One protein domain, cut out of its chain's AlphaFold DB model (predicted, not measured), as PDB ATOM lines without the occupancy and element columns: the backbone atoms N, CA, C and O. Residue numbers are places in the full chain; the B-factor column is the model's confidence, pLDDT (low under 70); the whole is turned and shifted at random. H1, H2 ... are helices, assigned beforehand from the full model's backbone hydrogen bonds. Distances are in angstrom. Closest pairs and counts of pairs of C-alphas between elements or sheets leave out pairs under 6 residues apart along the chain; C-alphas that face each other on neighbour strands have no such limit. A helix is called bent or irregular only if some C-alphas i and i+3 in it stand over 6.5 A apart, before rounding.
ATOM      1  N   THR A 335     105.836 157.334  99.304       90.94
ATOM      2  CA  THR A 335     105.589 155.923  99.625       90.94
ATOM      3  C   THR A 335     106.421 155.014  98.730       90.94
ATOM      4  O   THR A 335     107.121 154.156  99.252       90.94
ATOM      5  N   ARG A 336     106.422 155.252  97.408       90.38
ATOM      6  CA  ARG A 336     107.240 154.481  96.456       90.38
ATOM      7  C   ARG A 336     108.722 154.532  96.820       90.38
ATOM      8  O   ARG A 336     109.335 153.492  96.987       90.38
ATOM      9  N   TYR A 337     109.259 155.731  97.053       91.75
ATOM     10  CA  TYR A 337     110.667 155.913  97.409       91.75
ATOM     11  C   TYR A 337     111.081 155.126  98.664       91.75
ATOM     12  O   TYR A 337     112.106 154.448  98.659       91.75
ATOM     13  N   PHE A 338     110.295 155.199  99.746       90.94
ATOM     14  CA  PHE A 338     110.614 154.453 100.970       90.94
ATOM     15  C   PHE A 338     110.437 152.943 100.797       90.94
ATOM     16  O   PHE A 338     111.251 152.186 101.322       90.94
ATOM     17  N   ASN A 339     109.430 152.515 100.034       91.12
ATOM     18  CA  ASN A 339     109.215 151.108  99.709       91.12
ATOM     19  C   ASN A 339     110.394 150.535  98.902       91.12
ATOM     20  O   ASN A 339     110.908 149.469  99.228       91.12
ATOM     21  N   ASP A 340     110.888 151.275  97.906       92.69
ATOM     22  CA  ASP A 340     112.040 150.880  97.086       92.69
ATOM     23  C   ASP A 340     113.329 150.798  97.916       92.69
ATOM     24  O   ASP A 340     114.144 149.886  97.729       92.69
ATOM     25  N   LEU A 341     113.513 151.720  98.868       94.44
ATOM     26  CA  LEU A 341     114.640 151.686  99.797       94.44
ATOM     27  C   LEU A 341     114.581 150.441 100.694       94.44
ATOM     28  O   LEU A 341     115.579 149.731 100.817       94.44
ATOM     29  N   GLU A 342     113.415 150.151 101.277       94.62
ATOM     30  CA  GLU A 342     113.204 148.978 102.130       94.62
ATOM     31  C   GLU A 342     113.386 147.664 101.352       94.62
ATOM     32  O   GLU A 342     114.090 146.762 101.816       94.62
ATOM     33  N   TYR A 343     112.844 147.586 100.131       96.06
ATOM     34  CA  TYR A 343     113.083 146.483  99.202       96.06
ATOM     35  C   TYR A 343     114.575 146.287  98.928       96.06
ATOM     36  O   TYR A 343     115.083 145.177  99.075       96.06
ATOM     37  N   THR A 344     115.296 147.360  98.596       96.75
ATOM     38  CA  THR A 344     116.734 147.304  98.296       96.75
ATOM     39  C   THR A 344     117.537 146.827  99.505       96.75
ATOM     40  O   THR A 344     118.418 145.978  99.370       96.75
ATOM     41  N   THR A 345     117.225 147.321 100.708       95.88
ATOM     42  CA  THR A 345     117.879 146.875 101.946       95.88
ATOM     43  C   THR A 345     117.652 145.384 102.202       95.88
ATOM     44  O   THR A 345     118.620 144.657 102.440       95.88
ATOM     45  N   LYS A 346     116.404 144.906 102.112       95.69
ATOM     46  CA  LYS A 346     116.074 143.484 102.304       95.69
ATOM     47  C   LYS A 346     116.717 142.600 101.240       95.69
ATOM     48  O   LYS A 346     117.303 141.573 101.576       95.69
ATOM     49  N   LEU A 347     116.650 143.011  99.974       96.94
ATOM     50  CA  LEU A 347     117.247 142.279  98.865       96.94
ATOM     51  C   LEU A 347     118.756 142.140  99.055       96.94
ATOM     52  O   LEU A 347     119.268 141.036  98.933       96.94
ATOM     53  N   ASN A 348     119.463 143.218  99.401       96.62
ATOM     54  CA  ASN A 348     120.909 143.164  99.618       96.62
ATOM     55  C   ASN A 348     121.290 142.196 100.747       96.62
ATOM     56  O   ASN A 348     122.254 141.446 100.601       96.62
ATOM     57  N   ALA A 349     120.518 142.167 101.837       94.62
ATOM     58  CA  ALA A 349     120.738 141.223 102.931       94.62
ATOM     59  C   ALA A 349     120.549 139.763 102.482       94.62
ATOM     60  O   ALA A 349     121.408 138.926 102.738       94.62
ATOM     61  N   LEU A 350     119.465 139.468 101.757       94.75
ATOM     62  CA  LEU A 350     119.183 138.123 101.241       94.75
ATOM     63  C   LEU A 350     120.193 137.688 100.170       94.75
ATOM     64  O   LEU A 350     120.626 136.540 100.146       94.75
ATOM     65  N   MET A 351     120.598 138.612  99.296       94.25
ATOM     66  CA  MET A 351     121.606 138.364  98.269       94.25
ATOM     67  C   MET A 351     122.965 138.038  98.885       94.25
ATOM     68  O   MET A 351     123.649 137.150  98.382       94.25
ATOM     69  N   ALA A 352     123.345 138.691  99.990       92.00
ATOM     70  CA  ALA A 352     124.579 138.380 100.707       92.00
ATOM     71  C   ALA A 352     124.607 136.923 101.206       92.00
ATOM     72  O   ALA A 352     125.642 136.271 101.086       92.00
ATOM     73  N   CYS A 353     123.471 136.383 101.667       87.00
ATOM     74  CA  CYS A 353     123.358 134.982 102.093       87.00
ATOM     75  C   CYS A 353     123.655 133.986 100.963       87.00
ATOM     76  O   CYS A 353     124.260 132.949 101.211       87.00
ATOM     77  N   VAL A 354     123.263 134.308  99.725       83.75
ATOM     78  CA  VAL A 354     123.423 133.419  98.556       83.75
ATOM     79  C   VAL A 354     124.631 133.765  97.677       83.75
ATOM     80  O   VAL A 354     124.835 133.147  96.631       83.75
ATOM     81  N   SER A 355     125.434 134.756  98.081       78.75
ATOM     82  CA  SER A 355     126.616 135.209  97.333       78.75
ATOM     83  C   SER A 355     127.766 134.196  97.388       78.75
ATOM     84  O   SER A 355     128.468 134.028  96.395       78.75
ATOM     85  N   ASP A 356     127.925 133.489  98.512       72.62
ATOM     86  CA  ASP A 356     128.884 132.388  98.672       72.62
ATOM     87  C   ASP A 356     128.175 131.039  98.467       72.62
ATOM     88  O   ASP A 356     127.723 130.372  99.398       72.62
ATOM     89  N   SER A 357     127.973 130.690  97.196       78.38
ATOM     90  CA  SER A 357     127.137 129.559  96.771       78.38
ATOM     91  C   SER A 357     127.927 128.298  96.410       78.38
ATOM     92  O   SER A 357     127.321 127.299  96.031       78.38
ATOM     93  N   GLU A 358     129.256 128.274  96.578       86.38
ATOM     94  CA  GLU A 358     130.055 127.085  96.234       86.38
ATOM     95  C   GLU A 358     129.665 125.859  97.068       86.38
ATOM     96  O   GLU A 358     129.533 124.767  96.519       86.38
ATOM     97  N   GLY A 359     129.376 126.039  98.362       85.75
ATOM     98  CA  GLY A 359     128.863 124.958  99.209       85.75
ATOM     99  C   GLY A 359     127.518 124.402  98.721       85.75
ATOM    100  O   GLY A 359     127.305 123.193  98.748       85.75
ATOM    101  N   LEU A 360     126.637 125.264  98.194       88.94
ATOM    102  CA  LEU A 360     125.370 124.844  97.585       88.94
ATOM    103  C   LEU A 360     125.598 124.094  96.270       88.94
ATOM    104  O   LEU A 360     124.937 123.094  96.009       88.94
ATOM    105  N   TYR A 361     126.532 124.550  95.435       90.69
ATOM    106  CA  TYR A 361     126.829 123.892  94.164       90.69
ATOM    107  C   TYR A 361     127.477 122.523  94.353       90.69
ATOM    108  O   TYR A 361     127.240 121.636  93.535       90.69
ATOM    109  N   GLN A 362     128.255 122.332  95.414       90.56
ATOM    110  CA  GLN A 362     128.913 121.060  95.718       90.56
ATOM    111  C   GLN A 362     128.020 120.074  96.481       90.56
ATOM    112  O   GLN A 362     128.372 118.901  96.577       90.56
ATOM    113  N   ALA A 363     126.876 120.521  97.013       90.94
ATOM    114  CA  ALA A 363     125.952 119.658  97.734       90.94
ATOM    115  C   ALA A 363     125.435 118.526  96.829       90.94
ATOM    116  O   ALA A 363     124.861 118.770  95.767       90.94
ATOM    117  N   GLU A 364     125.634 117.282  97.265       87.31
ATOM    118  CA  GLU A 364     125.225 116.100  96.512       87.31
ATOM    119  C   GLU A 364     123.802 115.683  96.907       87.31
ATOM    120  O   GLU A 364     123.546 115.160  97.995       87.31
ATOM    121  N   GLY A 365     122.856 115.933  96.002       91.56
ATOM    122  CA  GLY A 365     121.462 115.536  96.148       91.56
ATOM    123  C   GLY A 365     120.569 116.566  96.845       91.56
ATOM    124  O   GLY A 365     121.000 117.461  97.576       91.56
ATOM    125  N   ARG A 366     119.258 116.408  96.621       93.19
ATOM    126  CA  ARG A 366     118.210 117.351  97.052       93.19
ATOM    127  C   ARG A 366     118.234 117.640  98.554       93.19
ATOM    128  O   ARG A 366     118.083 118.788  98.960       93.19
ATOM    129  N   ALA A 367     118.396 116.609  99.384       92.88
ATOM    130  CA  ALA A 367     118.345 116.755 100.838       92.88
ATOM    131  C   ALA A 367     119.507 117.605 101.373       92.88
ATOM    132  O   ALA A 367     119.274 118.500 102.183       92.88
ATOM    133  N   ALA A 368     120.728 117.358 100.888       93.38
ATOM    134  CA  ALA A 368     121.906 118.132 101.263       93.38
ATOM    135  C   ALA A 368     121.773 119.587 100.795       93.38
ATOM    136  O   ALA A 368     121.925 120.499 101.602       93.38
ATOM    137  N   PHE A 369     121.378 119.802  99.534       93.94
ATOM    138  CA  PHE A 369     121.189 121.144  98.979       93.94
ATOM    139  C   PHE A 369     120.184 121.976  99.790       93.94
ATOM    140  O   PHE A 369     120.478 123.102 100.194       93.94
ATOM    141  N   LEU A 370     118.994 121.425 100.062       92.62
ATOM    142  CA  LEU A 370     117.954 122.140 100.805       92.62
ATOM    143  C   LEU A 370     118.340 122.356 102.277       92.62
ATOM    144  O   LEU A 370     117.971 123.383 102.843       92.62
ATOM    145  N   ALA A 371     119.091 121.436 102.892       91.81
ATOM    146  CA  ALA A 371     119.618 121.625 104.242       91.81
ATOM    147  C   ALA A 371     120.611 122.796 104.294       91.81
ATOM    148  O   ALA A 371     120.430 123.703 105.104       91.81
ATOM    149  N   THR A 372     121.577 122.839 103.373       91.94
ATOM    150  CA  THR A 372     122.539 123.946 103.270       91.94
ATOM    151  C   THR A 372     121.843 125.279 102.983       91.94
ATOM    152  O   THR A 372     122.163 126.288 103.605       91.94
ATOM    153  N   LEU A 373     120.837 125.308 102.102       91.62
ATOM    154  CA  LEU A 373     120.085 126.538 101.829       91.62
ATOM    155  C   LEU A 373     119.294 127.015 103.058       91.62
ATOM    156  O   LEU A 373     119.219 128.212 103.327       91.62
ATOM    157  N   ARG A 374     118.730 126.083 103.833       91.06
ATOM    158  CA  ARG A 374     118.024 126.397 105.080       91.06
ATOM    159  C   ARG A 374     118.953 126.983 106.144       91.06
ATOM    160  O   ARG A 374     118.505 127.835 106.907       91.06
ATOM    161  N   GLU A 375     120.202 126.522 106.211       90.75
ATOM    162  CA  GLU A 375     121.222 127.072 107.115       90.75
ATOM    163  C   GLU A 375     121.578 128.523 106.768       90.75
ATOM    164  O   GLU A 375     121.846 129.310 107.674       90.75
ATOM    165  N   GLN A 376     121.526 128.893 105.483       89.75
ATOM    166  CA  GLN A 376     121.721 130.277 105.046       89.75
ATOM    167  C   GLN A 376     120.523 131.162 105.405       89.75
ATOM    168  O   GLN A 376     120.696 132.207 106.030       89.75
ATOM    169  N   ASP A 377     119.313 130.755 105.010       90.06
ATOM    170  CA  ASP A 377     118.063 131.407 105.408       90.06
ATOM    171  C   ASP A 377     116.857 130.471 105.155       90.06
ATOM    172  O   ASP A 377     116.597 130.077 104.010       90.06
ATOM    173  N   PRO A 378     116.056 130.134 106.183       89.25
ATOM    174  CA  PRO A 378     114.903 129.245 106.031       89.25
ATOM    175  C   PRO A 378     113.854 129.719 105.016       89.25
ATOM    176  O   PRO A 378     113.208 128.886 104.378       89.25
ATOM    177  N   ARG A 379     113.684 131.037 104.837       88.69
ATOM    178  CA  ARG A 379     112.711 131.606 103.889       88.69
ATOM    179  C   ARG A 379     113.114 131.299 102.451       88.69
ATOM    180  O   ARG A 379     112.255 131.035 101.612       88.69
ATOM    181  N   LEU A 380     114.422 131.298 102.173       90.56
ATOM    182  CA  LEU A 380     114.939 130.979 100.845       90.56
ATOM    183  C   LEU A 380     114.665 129.514 100.490       90.56
ATOM    184  O   LEU A 380     114.209 129.218  99.388       90.56
ATOM    185  N   GLN A 381     114.868 128.596 101.438       90.25
ATOM    186  CA  GLN A 381     114.604 127.174 101.215       90.25
ATOM    187  C   GLN A 381     113.132 126.891 100.884       90.25
ATOM    188  O   GLN A 381     112.860 126.086  99.992       90.25
ATOM    189  N   GLN A 382     112.189 127.553 101.562       86.81
ATOM    190  CA  GLN A 382     110.747 127.348 101.357       86.81
ATOM    191  C   GLN A 382     110.284 127.708  99.937       86.81
ATOM    192  O   GLN A 382     109.442 127.018  99.365       86.81
ATOM    193  N   LEU A 383     110.849 128.770  99.358       89.31
ATOM    194  CA  LEU A 383     110.478 129.274  98.032       89.31
ATOM    195  C   LEU A 383     111.348 128.743  96.891       89.31
ATOM    196  O   LEU A 383     110.997 128.946  95.727       89.31
ATOM    197  N   PHE A 384     112.452 128.059  97.202       92.94
ATOM    198  CA  PHE A 384     113.404 127.594  96.200       92.94
ATOM    199  C   PHE A 384     112.757 126.706  95.136       92.94
ATOM    200  O   PHE A 384     112.799 127.042  93.958       92.94
ATOM    201  N   GLU A 385     112.120 125.602  95.530       92.12
ATOM    202  CA  GLU A 385     111.494 124.685  94.570       92.12
ATOM    203  C   GLU A 385     110.269 125.271  93.860       92.12
ATOM    204  O   GLU A 385     110.180 125.115  92.638       92.12
ATOM    205  N   PRO A 386     109.351 125.983  94.550       89.38
ATOM    206  CA  PRO A 386     108.278 126.700  93.871       89.38
ATOM    207  C   PRO A 386     108.780 127.584  92.723       89.38
ATOM    208  O   PRO A 386     108.208 127.532  91.634       89.38
ATOM    209  N   LEU A 387     109.874 128.331  92.931       92.69
ATOM    210  CA  LEU A 387     110.466 129.190  91.901       92.69
ATOM    211  C   LEU A 387     111.346 128.439  90.897       92.69
ATOM    212  O   LEU A 387     111.327 128.790  89.718       92.69
ATOM    213  N   LEU A 388     112.032 127.368  91.304       94.19
ATOM    214  CA  LEU A 388     112.746 126.469  90.392       94.19
ATOM    215  C   LEU A 388     111.806 125.955  89.296       94.19
ATOM    216  O   LEU A 388     112.169 125.928  88.125       94.19
ATOM    217  N   PHE A 389     110.575 125.609  89.663       92.38
ATOM    218  CA  PHE A 389     109.556 125.148  88.724       92.38
ATOM    219  C   PHE A 389     108.632 126.254  88.223       92.38
ATOM    220  O   PHE A 389     107.572 125.944  87.674       92.38
ATOM    221  N   ALA A 390     108.965 127.526  88.453       90.75
ATOM    222  CA  ALA A 390     108.146 128.633  87.981       90.75
ATOM    223  C   ALA A 390     108.832 129.629  87.060       90.75
ATOM    224  O   ALA A 390     108.163 130.276  86.253       90.75
ATOM    225  N   LEU A 391     110.147 129.756  87.169       91.81
ATOM    226  CA  LEU A 391     110.895 130.672  86.330       91.81
ATOM    227  C   LEU A 391     111.067 130.105  84.917       91.81
ATOM    228  O   LEU A 391     111.316 128.909  84.757       91.81
ATOM    229  N   PRO A 392     111.016 130.962  83.887       90.12
ATOM    230  CA  PRO A 392     111.427 130.576  82.548       90.12
ATOM    231  C   PRO A 392     112.960 130.472  82.457       90.12
ATOM    232  O   PRO A 392     113.697 131.306  83.001       90.12
ATOM    233  N   TYR A 393     113.449 129.505  81.673       92.50
ATOM    234  CA  TYR A 393     114.881 129.285  81.437       92.50
ATOM    235  C   TYR A 393     115.262 129.364  79.948       92.50
ATOM    236  O   TYR A 393     115.603 128.346  79.349       92.50
ATOM    237  N   PRO A 394     115.318 130.572  79.346       91.19
ATOM    238  CA  PRO A 394     115.670 130.738  77.928       91.19
ATOM    239  C   PRO A 394     117.032 130.146  77.530       91.19
ATOM    240  O   PRO A 394     117.232 129.750  76.386       91.19
ATOM    241  N   LEU A 395     117.985 130.079  78.469       91.81
ATOM    242  CA  LEU A 395     119.285 129.442  78.234       91.81
ATOM    243  C   LEU A 395     119.163 127.925  78.076       91.81
ATOM    244  O   LEU A 395     119.851 127.353  77.240       91.81
ATOM    245  N   LEU A 396     118.272 127.289  78.840       93.00
ATOM    246  CA  LEU A 396     118.018 125.854  78.741       93.00
ATOM    247  C   LEU A 396     117.339 125.519  77.407       93.00
ATOM    248  O   LEU A 396     117.713 124.555  76.751       93.00
ATOM    249  N   GLU A 397     116.399 126.363  76.976       92.44
ATOM    250  CA  GLU A 397     115.746 126.264  75.665       92.44
ATOM    251  C   GLU A 397     116.733 126.480  74.509       92.44
ATOM    252  O   GLU A 397     116.753 125.717  73.544       92.44
ATOM    253  N   THR A 398     117.604 127.487  74.627       93.62
ATOM    254  CA  THR A 398     118.655 127.754  73.633       93.62
ATOM    255  C   THR A 398     119.612 126.571  73.521       93.62
ATOM    256  O   THR A 398     119.867 126.117  72.409       93.62
ATOM    257  N   TYR A 399     120.068 126.036  74.657       93.06
ATOM    258  CA  TYR A 399     120.928 124.856  74.700       93.06
ATOM    259  C   TYR A 399     120.245 123.639  74.064       93.06
ATOM    260  O   TYR A 399     120.838 122.983  73.213       93.06
ATOM    261  N   ALA A 400     118.981 123.363  74.411       93.06
ATOM    262  CA  ALA A 400     118.217 122.267  73.814       93.06
ATOM    263  C   ALA A 400     118.172 122.386  72.286       93.06
ATOM    264  O   ALA A 400     118.483 121.434  71.576       93.06
ATOM    265  N   ARG A 401     117.863 123.584  71.777       94.38
ATOM    266  CA  ARG A 401     117.809 123.862  70.340       94.38
ATOM    267  C   ARG A 401     119.163 123.674  69.652       94.38
ATOM    268  O   ARG A 401     119.208 123.080  68.581       94.38
ATOM    269  N   GLU A 402     120.251 124.162  70.243       93.75
ATOM    270  CA  GLU A 402     121.611 123.997  69.702       93.75
ATOM    271  C   GLU A 402     122.036 122.525  69.650       93.75
ATOM    272  O   GLU A 402     122.696 122.105  68.701       93.75
ATOM    273  N   GLN A 403     121.592 121.727  70.622       91.81
ATOM    274  CA  GLN A 403     121.825 120.283  70.681       91.81
ATOM    275  C   GLN A 403     120.772 119.456  69.917       91.81
ATOM    276  O   GLN A 403     120.831 118.229  69.930       91.81
ATOM    277  N   SER A 404     119.818 120.100  69.228       93.31
ATOM    278  CA  SER A 404     118.701 119.442  68.524       93.31
ATOM    279  C   SER A 404     117.854 118.512  69.415       93.31
ATOM    280  O   SER A 404     117.395 117.462  68.968       93.31
ATOM    281  N   LEU A 405     117.647 118.897  70.676       91.38
ATOM    282  CA  LEU A 405     116.820 118.199  71.664       91.38
ATOM    283  C   LEU A 405     115.400 118.787  71.717       91.38
ATOM    284  O   LEU A 405     115.212 119.992  71.531       91.38
ATOM    285  N   GLU A 406     114.399 117.959  72.034       90.75
ATOM    286  CA  GLU A 406     113.058 118.438  72.400       90.75
ATOM    287  C   GLU A 406     113.145 119.150  73.756       90.75
ATOM    288  O   GLU A 406     113.623 118.580  74.740       90.75
ATOM    289  N   TYR A 407     112.736 120.420  73.804       90.69
ATOM    290  CA  TYR A 407     112.977 121.272  74.967       90.69
ATOM    291  C   TYR A 407     112.305 120.742  76.233       90.69
ATOM    292  O   TYR A 407     112.924 120.764  77.293       90.69
ATOM    293  N   GLY A 408     111.066 120.266  76.162       89.31
ATOM    294  CA  GLY A 408     110.346 119.845  77.354       89.31
ATOM    295  C   GLY A 408     110.838 118.523  77.951       89.31
ATOM    296  O   GLY A 408     110.919 118.403  79.176       89.31
ATOM    297  N   GLU A 409     111.239 117.558  77.125       89.94
ATOM    298  CA  GLU A 409     111.948 116.345  77.546       89.94
ATOM    299  C   GLU A 409     113.290 116.687  78.184       89.94
ATOM    300  O   GLU A 409     113.566 116.270  79.314       89.94
ATOM    301  N   PHE A 410     114.093 117.513  77.506       92.25
ATOM    302  CA  PHE A 410     115.374 117.958  78.038       92.25
ATOM    303  C   PHE A 410     115.205 118.728  79.353       92.25
ATOM    304  O   PHE A 410     115.943 118.483  80.304       92.25
ATOM    305  N   TYR A 411     114.197 119.600  79.451       93.94
ATOM    306  CA  TYR A 411     113.847 120.311  80.678       93.94
ATOM    307  C   TYR A 411     113.583 119.329  81.821       93.94
ATOM    308  O   TYR A 411     114.148 119.488  82.903       93.94
ATOM    309  N   CYS A 412     112.756 118.303  81.601       92.50
ATOM    310  CA  CYS A 412     112.422 117.331  82.643       92.50
ATOM    311  C   CYS A 412     113.662 116.543  83.082       92.50
ATOM    312  O   CYS A 412     113.927 116.436  84.280       92.50
ATOM    313  N   GLN A 413     114.464 116.057  82.133       92.00
ATOM    314  CA  GLN A 413     115.706 115.335  82.421       92.00
ATOM    315  C   GLN A 413     116.718 116.205  83.178       92.00
ATOM    316  O   GLN A 413     117.320 115.757  84.158       92.00
ATOM    317  N   PHE A 414     116.880 117.463  82.762       94.31
ATOM    318  CA  PHE A 414     117.773 118.418  83.406       94.31
ATOM    319  C   PHE A 414     117.319 118.731  84.833       94.31
ATOM    320  O   PHE A 414     118.114 118.649  85.768       94.31
ATOM    321  N   MET A 415     116.028 119.022  85.025       94.75
ATOM    322  CA  MET A 415     115.463 119.332  86.341       94.75
ATOM    323  C   MET A 415     115.491 118.134  87.294       94.75
ATOM    324  O   MET A 415     115.704 118.321  88.490       94.75
ATOM    325  N   ASN A 416     115.349 116.907  86.786       92.44
ATOM    326  CA  ASN A 416     115.455 115.696  87.601       92.44
ATOM    327  C   ASN A 416     116.870 115.531  88.196       92.44
ATOM    328  O   ASN A 416     117.040 114.991  89.286       92.44
ATOM    329  N   ASN A 417     117.882 116.067  87.503       92.50
ATOM    330  CA  ASN A 417     119.295 116.001  87.880       92.50
ATOM    331  C   ASN A 417     119.864 117.336  88.401       92.50
ATOM    332  O   ASN A 417     121.075 117.456  88.578       92.50
ATOM    333  N   ILE A 418     119.024 118.345  88.671       94.94
ATOM    334  CA  ILE A 418     119.474 119.699  89.052       94.94
ATOM    335  C   ILE A 418     120.303 119.724  90.349       94.94
ATOM    336  O   ILE A 418     121.188 120.565  90.524       94.94
ATOM    337  N   TYR A 419     120.039 118.779  91.253       94.50
ATOM    338  CA  TYR A 419     120.716 118.654  92.545       94.50
ATOM    339  C   TYR A 419     121.960 117.761  92.511       94.50
ATOM    340  O   TYR A 419     122.574 117.534  93.552       94.50
ATOM    341  N   THR A 420     122.330 117.239  91.344       92.75
ATOM    342  CA  THR A 420     123.512 116.390  91.178       92.75
ATOM    343  C   THR A 420     124.579 117.185  90.429       92.75
ATOM    344  O   THR A 420     124.304 117.639  89.315       92.75
ATOM    345  N   PRO A 421     125.782 117.384  90.999       91.19
ATOM    346  CA  PRO A 421     126.895 117.994  90.278       91.19
ATOM    347  C   PRO A 421     127.174 117.275  88.952       91.19
ATOM    348  O   PRO A 421     127.201 116.044  88.894       91.19
ATOM    349  N   GLN A 422     127.375 118.044  87.884       88.69
ATOM    350  CA  GLN A 422     127.615 117.521  86.537       88.69
ATOM    351  C   GLN A 422     129.076 117.744  86.115       88.69
ATOM    352  O   GLN A 422     129.911 118.197  86.901       88.69
ATOM    353  N   LYS A 423     129.414 117.392  84.871       86.62
ATOM    354  CA  LYS A 423     130.728 117.652  84.264       86.62
ATOM    355  C   LYS A 423     130.588 118.659  83.123       86.62
ATOM    356  O   LYS A 423     129.517 118.764  82.530       86.62
ATOM    357  N   GLU A 424     131.689 119.343  82.811       86.00
ATOM    358  CA  GLU A 424     131.828 120.200  81.623       86.00
ATOM    359  C   GLU A 424     130.702 121.250  81.517       86.00
ATOM    360  O   GLU A 424     130.337 121.871  82.520       86.00
ATOM    361  N   ASP A 425     130.151 121.460  80.321       84.81
ATOM    362  CA  ASP A 425     129.150 122.494  80.038       84.81
ATOM    363  C   ASP A 425     127.839 122.292  80.816       84.81
ATOM    364  O   ASP A 425     127.172 123.265  81.182       84.81
ATOM    365  N   GLY A 426     127.497 121.042  81.150       86.81
ATOM    366  CA  GLY A 426     126.318 120.717  81.959       86.81
ATOM    367  C   GLY A 426     126.400 121.286  83.377       86.81
ATOM    368  O   GLY A 426     125.409 121.787  83.910       86.81
ATOM    369  N   GLU A 427     127.597 121.304  83.970       92.75
ATOM    370  CA  GLU A 427     127.815 121.895  85.295       92.75
ATOM    371  C   GLU A 427     127.701 123.418  85.265       92.75
ATOM    372  O   GLU A 427     127.096 124.012  86.161       92.75
ATOM    373  N   LEU A 428     128.236 124.055  84.221       92.00
ATOM    374  CA  LEU A 428     128.102 125.497  84.036       92.00
ATOM    375  C   LEU A 428     126.624 125.887  83.912       92.00
ATOM    376  O   LEU A 428     126.161 126.787  84.618       92.00
ATOM    377  N   LEU A 429     125.868 125.173  83.074       93.56
ATOM    378  CA  LEU A 429     124.435 125.399  82.896       93.56
ATOM    379  C   LEU A 429     123.668 125.190  84.211       93.56
ATOM    380  O   LEU A 429     122.877 126.050  84.599       93.56
ATOM    381  N   ARG A 430     123.950 124.106  84.947       94.81
ATOM    382  CA  ARG A 430     123.351 123.824  86.263       94.81
ATOM    383  C   ARG A 430     123.587 124.961  87.253       94.81
ATOM    384  O   ARG A 430     122.628 125.451  87.849       94.81
ATOM    385  N   ARG A 431     124.830 125.431  87.396       93.94
ATOM    386  CA  ARG A 431     125.173 126.549  88.293       93.94
ATOM    387  C   ARG A 431     124.457 127.837  87.906       93.94
ATOM    388  O   ARG A 431     123.943 128.520  88.788       93.94
ATOM    389  N   VAL A 432     124.365 128.152  86.611       94.12
ATOM    390  CA  VAL A 432     123.643 129.338  86.120       94.12
ATOM    391  C   VAL A 432     122.157 129.271  86.476       94.12
ATOM    392  O   VAL A 432     121.599 130.257  86.966       94.12
ATOM    393  N   ILE A 433     121.515 128.117  86.278       95.12
ATOM    394  CA  ILE A 433     120.102 127.912  86.624       95.12
ATOM    395  C   ILE A 433     119.896 128.030  88.138       95.12
ATOM    396  O   ILE A 433     119.057 128.816  88.573       95.12
ATOM    397  N   LEU A 434     120.704 127.339  88.946       95.19
ATOM    398  CA  LEU A 434     120.637 127.421  90.409       95.19
ATOM    399  C   LEU A 434     120.851 128.853  90.916       95.19
ATOM    400  O   LEU A 434     120.076 129.333  91.740       95.19
ATOM    401  N   ASN A 435     121.860 129.561  90.399       94.31
ATOM    402  CA  ASN A 435     122.127 130.951  90.760       94.31
ATOM    403  C   ASN A 435     120.926 131.851  90.444       94.31
ATOM    404  O   ASN A 435     120.495 132.632  91.288       94.31
ATOM    405  N   ARG A 436     120.337 131.694  89.253       94.12
ATOM    406  CA  ARG A 436     119.146 132.443  88.843       94.12
ATOM    407  C   ARG A 436     117.972 132.219  89.794       94.12
ATOM    408  O   ARG A 436     117.307 133.188  90.155       94.12
ATOM    409  N   VAL A 437     117.728 130.974  90.205       95.56
ATOM    410  CA  VAL A 437     116.659 130.647  91.159       95.56
ATOM    411  C   VAL A 437     116.942 131.280  92.519       95.56
ATOM    412  O   VAL A 437     116.062 131.938  93.059       95.56
ATOM    413  N   LEU A 438     118.168 131.180  93.043       95.56
ATOM    414  CA  LEU A 438     118.542 131.803  94.321       95.56
ATOM    415  C   LEU A 438     118.301 133.321  94.312       95.56
ATOM    416  O   LEU A 438     117.692 133.860  95.237       95.56
ATOM    417  N   GLN A 439     118.701 134.006  93.236       94.94
ATOM    418  CA  GLN A 439     118.435 135.437  93.075       94.94
ATOM    419  C   GLN A 439     116.934 135.744  93.006       94.94
ATOM    420  O   GLN A 439     116.462 136.705  93.610       94.94
ATOM    421  N   ALA A 440     116.172 134.943  92.262       95.38
ATOM    422  CA  ALA A 440     114.731 135.114  92.135       95.38
ATOM    423  C   ALA A 440     114.007 134.919  93.472       95.38
ATOM    424  O   ALA A 440     113.128 135.710  93.805       95.38
ATOM    425  N   VAL A 441     114.417 133.925  94.262       95.25
ATOM    426  CA  VAL A 441     113.895 133.682  95.608       95.25
ATOM    427  C   VAL A 441     114.172 134.874  96.519       95.25
ATOM    428  O   VAL A 441     113.250 135.363  97.169       95.25
ATOM    429  N   ALA A 442     115.398 135.407  96.516       95.81
ATOM    430  CA  ALA A 442     115.735 136.606  97.282       95.81
ATOM    431  C   ALA A 442     114.860 137.809  96.879       95.81
ATOM    432  O   ALA A 442     114.327 138.507  97.743       95.81
ATOM    433  N   ARG A 443     114.640 138.020  95.573       96.38
ATOM    434  CA  ARG A 443     113.748 139.077  95.058       96.38
ATOM    435  C   ARG A 443     112.297 138.874  95.475       96.38
ATOM    436  O   ARG A 443     111.642 139.852  95.824       96.38
ATOM    437  N   TYR A 444     111.804 137.637  95.441       95.31
ATOM    438  CA  TYR A 444     110.439 137.311  95.843       95.31
ATOM    439  C   TYR A 444     110.231 137.583  97.333       95.31
ATOM    440  O   TYR A 444     109.299 138.299  97.689       95.31
ATOM    441  N   VAL A 445     111.111 137.062  98.199       94.25
ATOM    442  CA  VAL A 445     111.033 137.278  99.655       94.25
ATOM    443  C   VAL A 445     111.116 138.766  99.976       94.25
ATOM    444  O   VAL A 445     110.280 139.269 100.723       94.25
ATOM    445  N   ALA A 446     112.067 139.489  99.376       96.12
ATOM    446  CA  ALA A 446     112.193 140.929  99.572       96.12
ATOM    447  C   ALA A 446     110.902 141.664  99.183       96.12
ATOM    448  O   ALA A 446     110.378 142.430  99.983       96.12
ATOM    449  N   ALA A 447     110.345 141.393  97.997       95.31
ATOM    450  CA  ALA A 447     109.107 142.029  97.546       95.31
ATOM    451  C   ALA A 447     107.910 141.675  98.441       95.31
ATOM    452  O   ALA A 447     107.150 142.557  98.834       95.31
ATOM    453  N   TYR A 448     107.762 140.399  98.809       92.94
ATOM    454  CA  TYR A 448     106.695 139.944  99.696       92.94
ATOM    455  C   TYR A 448     106.739 140.656 101.050       92.94
ATOM    456  O   TYR A 448     105.721 141.177 101.507       92.94
ATOM    457  N   GLU A 449     107.908 140.686 101.690       92.75
ATOM    458  CA  GLU A 449     108.055 141.278 103.017       92.75
ATOM    459  C   GLU A 449     107.906 142.793 102.995       92.75
ATOM    460  O   GLU A 449     107.256 143.349 103.876       92.75
ATOM    461  N   THR A 450     108.474 143.463 101.991       94.31
ATOM    462  CA  THR A 450     108.333 144.912 101.838       94.31
ATOM    463  C   THR A 450     106.873 145.302 101.649       94.31
ATOM    464  O   THR A 450     106.408 146.233 102.289       94.31
ATOM    465  N   ASN A 451     106.106 144.530 100.879       92.31
ATOM    466  CA  ASN A 451     104.721 144.862 100.556       92.31
ATOM    467  C   ASN A 451     103.673 144.339 101.564       92.31
ATOM    468  O   ASN A 451     102.476 144.423 101.290       92.31
ATOM    469  N   THR A 452     104.087 143.774 102.705       89.62
ATOM    470  CA  THR A 452     103.178 143.172 103.699       89.62
ATOM    471  C   THR A 452     103.383 143.801 105.077       89.62
ATOM    472  O   THR A 452     104.429 143.595 105.688       89.62
ATOM    473  N   ALA A 453     102.364 144.483 105.620       87.81
ATOM    474  CA  ALA A 453     102.499 145.333 106.817       87.81
ATOM    475  C   ALA A 453     103.165 144.661 108.026       87.81
ATOM    476  O   ALA A 453     103.932 145.295 108.742       87.81
ATOM    477  N   GLY A 454     102.900 143.372 108.260       83.62
ATOM    478  CA  GLY A 454     103.487 142.624 109.378       83.62
ATOM    479  C   GLY A 454     104.952 142.204 109.191       83.62
ATOM    480  O   GLY A 454     105.500 141.539 110.067       83.62
ATOM    481  N   LYS A 455     105.576 142.518 108.051       87.19
ATOM    482  CA  LYS A 455     106.912 142.034 107.654       87.19
ATOM    483  C   LYS A 455     107.886 143.164 107.294       87.19
ATOM    484  O   LYS A 455     109.050 142.896 106.970       87.19
ATOM    485  N   ASN A 456     107.443 144.414 107.384       89.56
ATOM    486  CA  ASN A 456     108.245 145.600 107.118       89.56
ATOM    487  C   ASN A 456     108.230 146.565 108.311       89.56
ATOM    488  O   ASN A 456     107.428 146.452 109.236       89.56
ATOM    489  N   THR A 457     109.178 147.493 108.306       87.44
ATOM    490  CA  THR A 457     109.401 148.448 109.401       87.44
ATOM    491  C   THR A 457     108.449 149.640 109.359       87.44
ATOM    492  O   THR A 457     108.286 150.337 110.360       87.44
ATOM    493  N   THR A 458     107.814 149.872 108.212       85.44
ATOM    494  CA  THR A 458     106.957 151.033 107.951       85.44
ATOM    495  C   THR A 458     105.470 150.757 108.194       85.44
ATOM    496  O   THR A 458     104.675 151.695 108.225       85.44
ATOM    497  N   GLY A 459     105.084 149.491 108.384       87.56
ATOM    498  CA  GLY A 459     103.691 149.044 108.415       87.56
ATOM    499  C   GLY A 459     102.994 149.118 107.051       87.56
ATOM    500  O   GLY A 459     101.765 149.105 107.000       87.56
ATOM    501  N   PHE A 460     103.751 149.235 105.956       90.75
ATOM    502  CA  PHE A 460     103.218 149.387 104.605       90.75
ATOM    503  C   PHE A 460     102.492 148.119 104.134       90.75
ATOM    504  O   PHE A 460     103.008 147.014 104.254       90.75
ATOM    505  N   ASP A 461     101.300 148.271 103.567       91.19
ATOM    506  CA  ASP A 461     100.589 147.196 102.875       91.19
ATOM    507  C   ASP A 461     100.137 147.736 101.522       91.19
ATOM    508  O   ASP A 461      99.461 148.768 101.429       91.19
ATOM    509  N   ASP A 462     100.579 147.056 100.469       91.06
ATOM    510  CA  ASP A 462     100.304 147.461  99.098       91.06
ATOM    511  C   ASP A 462      98.798 147.507  98.838       91.06
ATOM    512  O   ASP A 462      98.267 148.528  98.407       91.06
ATOM    513  N   VAL A 463      98.076 146.449  99.193       91.88
ATOM    514  CA  VAL A 463      96.639 146.360  98.951       91.88
ATOM    515  C   VAL A 463      95.856 147.411  99.728       91.88
ATOM    516  O   VAL A 463      94.993 148.064  99.142       91.88
ATOM    517  N   ARG A 464      96.194 147.668 100.996       89.00
ATOM    518  CA  ARG A 464      95.562 148.743 101.784       89.00
ATOM    519  C   ARG A 464      95.819 150.139 101.225       89.00
ATOM    520  O   ARG A 464      95.081 151.059 101.561       89.00
ATOM    521  N   SER A 465      96.828 150.315 100.374       87.19
ATOM    522  CA  SER A 465      97.104 151.615  99.758       87.19
ATOM    523  C   SER A 465      96.042 152.020  98.732       87.19
ATOM    524  O   SER A 465      95.766 153.208  98.591       87.19
ATOM    525  N   LEU A 466      95.436 151.050  98.037       85.06
ATOM    526  CA  LEU A 466      94.304 151.288  97.131       85.06
ATOM    527  C   LEU A 466      92.957 150.976  97.790       85.06
ATOM    528  O   LEU A 466      91.954 151.619  97.502       85.06
TER     529      LEU A 466
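This is residues 335 to 466 of the 569 residues of an uncharacterized protein of Klebsiella michiganensis (UniProt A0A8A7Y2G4). One long helix, H7, is the spine of an elongated body: H1 runs back beside its later half at a slant, and H4 crosses its middle part. H3 and H2 follow outward from H4 in a chain of contacts, H5 and H6 make a steeply crossed pair toward the end where H7 begins, and a long link with little H8 lies at the other end. The printed part has 132 residues with eight named helices, H1 to H8 in order along the chain, and no named strand; the class is all helix. It is only just loose, close to compact, with a radius of gyration of the C-alphas of 17.0 A and spans of 50 by 30 by 19 A.

Start from H7, residues 424 to 450. H1, residues 335 to 355, touches residues 438 to 450 of it alone, closest at the C-alphas of Leu 347 and Ala 446, 5.3 A; they run opposite ways at a steep tilt of 36 degrees, only just past shallow. H4, residues 378 to 388, touches residues 434 to 445 of H7 alone, closest at the C-alphas of Leu 388 and Val 437, 5.8 A, at a steep tilt of 59 degrees. Further out, H3, residues 366 to 376, touches H4, with C-alphas 374 and 381 closest at 5.2 A, and H2, residues 358 to 362, touches H3, with C-alphas 360 and 369 closest at 5.8 A. H5, residues 394 to 402, touches H6, residues 407 to 416, at a steep tilt of 63 degrees, with C-alphas 400 and 407 closest at 5.5 A. H5 is close to H7 but not clearly touching, with C-alphas 396 and 429 closest at 7.7 A, while H6 and H7 are near each other. H8, residues 462 to 466, touches no helix. The helix packing is mostly crossed, with no touching pair that has a tilt at a shallow one. Each O i to N i+4 pair is within hydrogen-bond range in H1, H2, H3, H5, H6 and H7; in H4 it is 5 of 7, and in H8 0 of 1, beside 2 of 2 O i to N i+3 pairs.

Find C-alpha 424 at (131.828, 120.200, 81.623); from there H7 runs 39.6 A to C-alpha 450 at (108.333, 144.912, 101.838). H1 begins at C-alpha 335, at (105.589, 155.923, 99.625), and is 29.6 A long. H3 measures 15.6 A, H6 14.0 A and H5 12.2 A. H4, 16.0 A, is irregular: C-alphas 382 and 385 are 7.3 A apart. H2 and H8 have five residues each.

Look for the two C-alphas farthest apart at Ser 404 and Gly 459, 51.9 A. The printed part has no cut. The link from H7 to H8, 11 residues, is long; that from H6 to H7 is short, and the other five are tight. The mean pLDDT of the printed part is 91.4, and no printed residue is under 70.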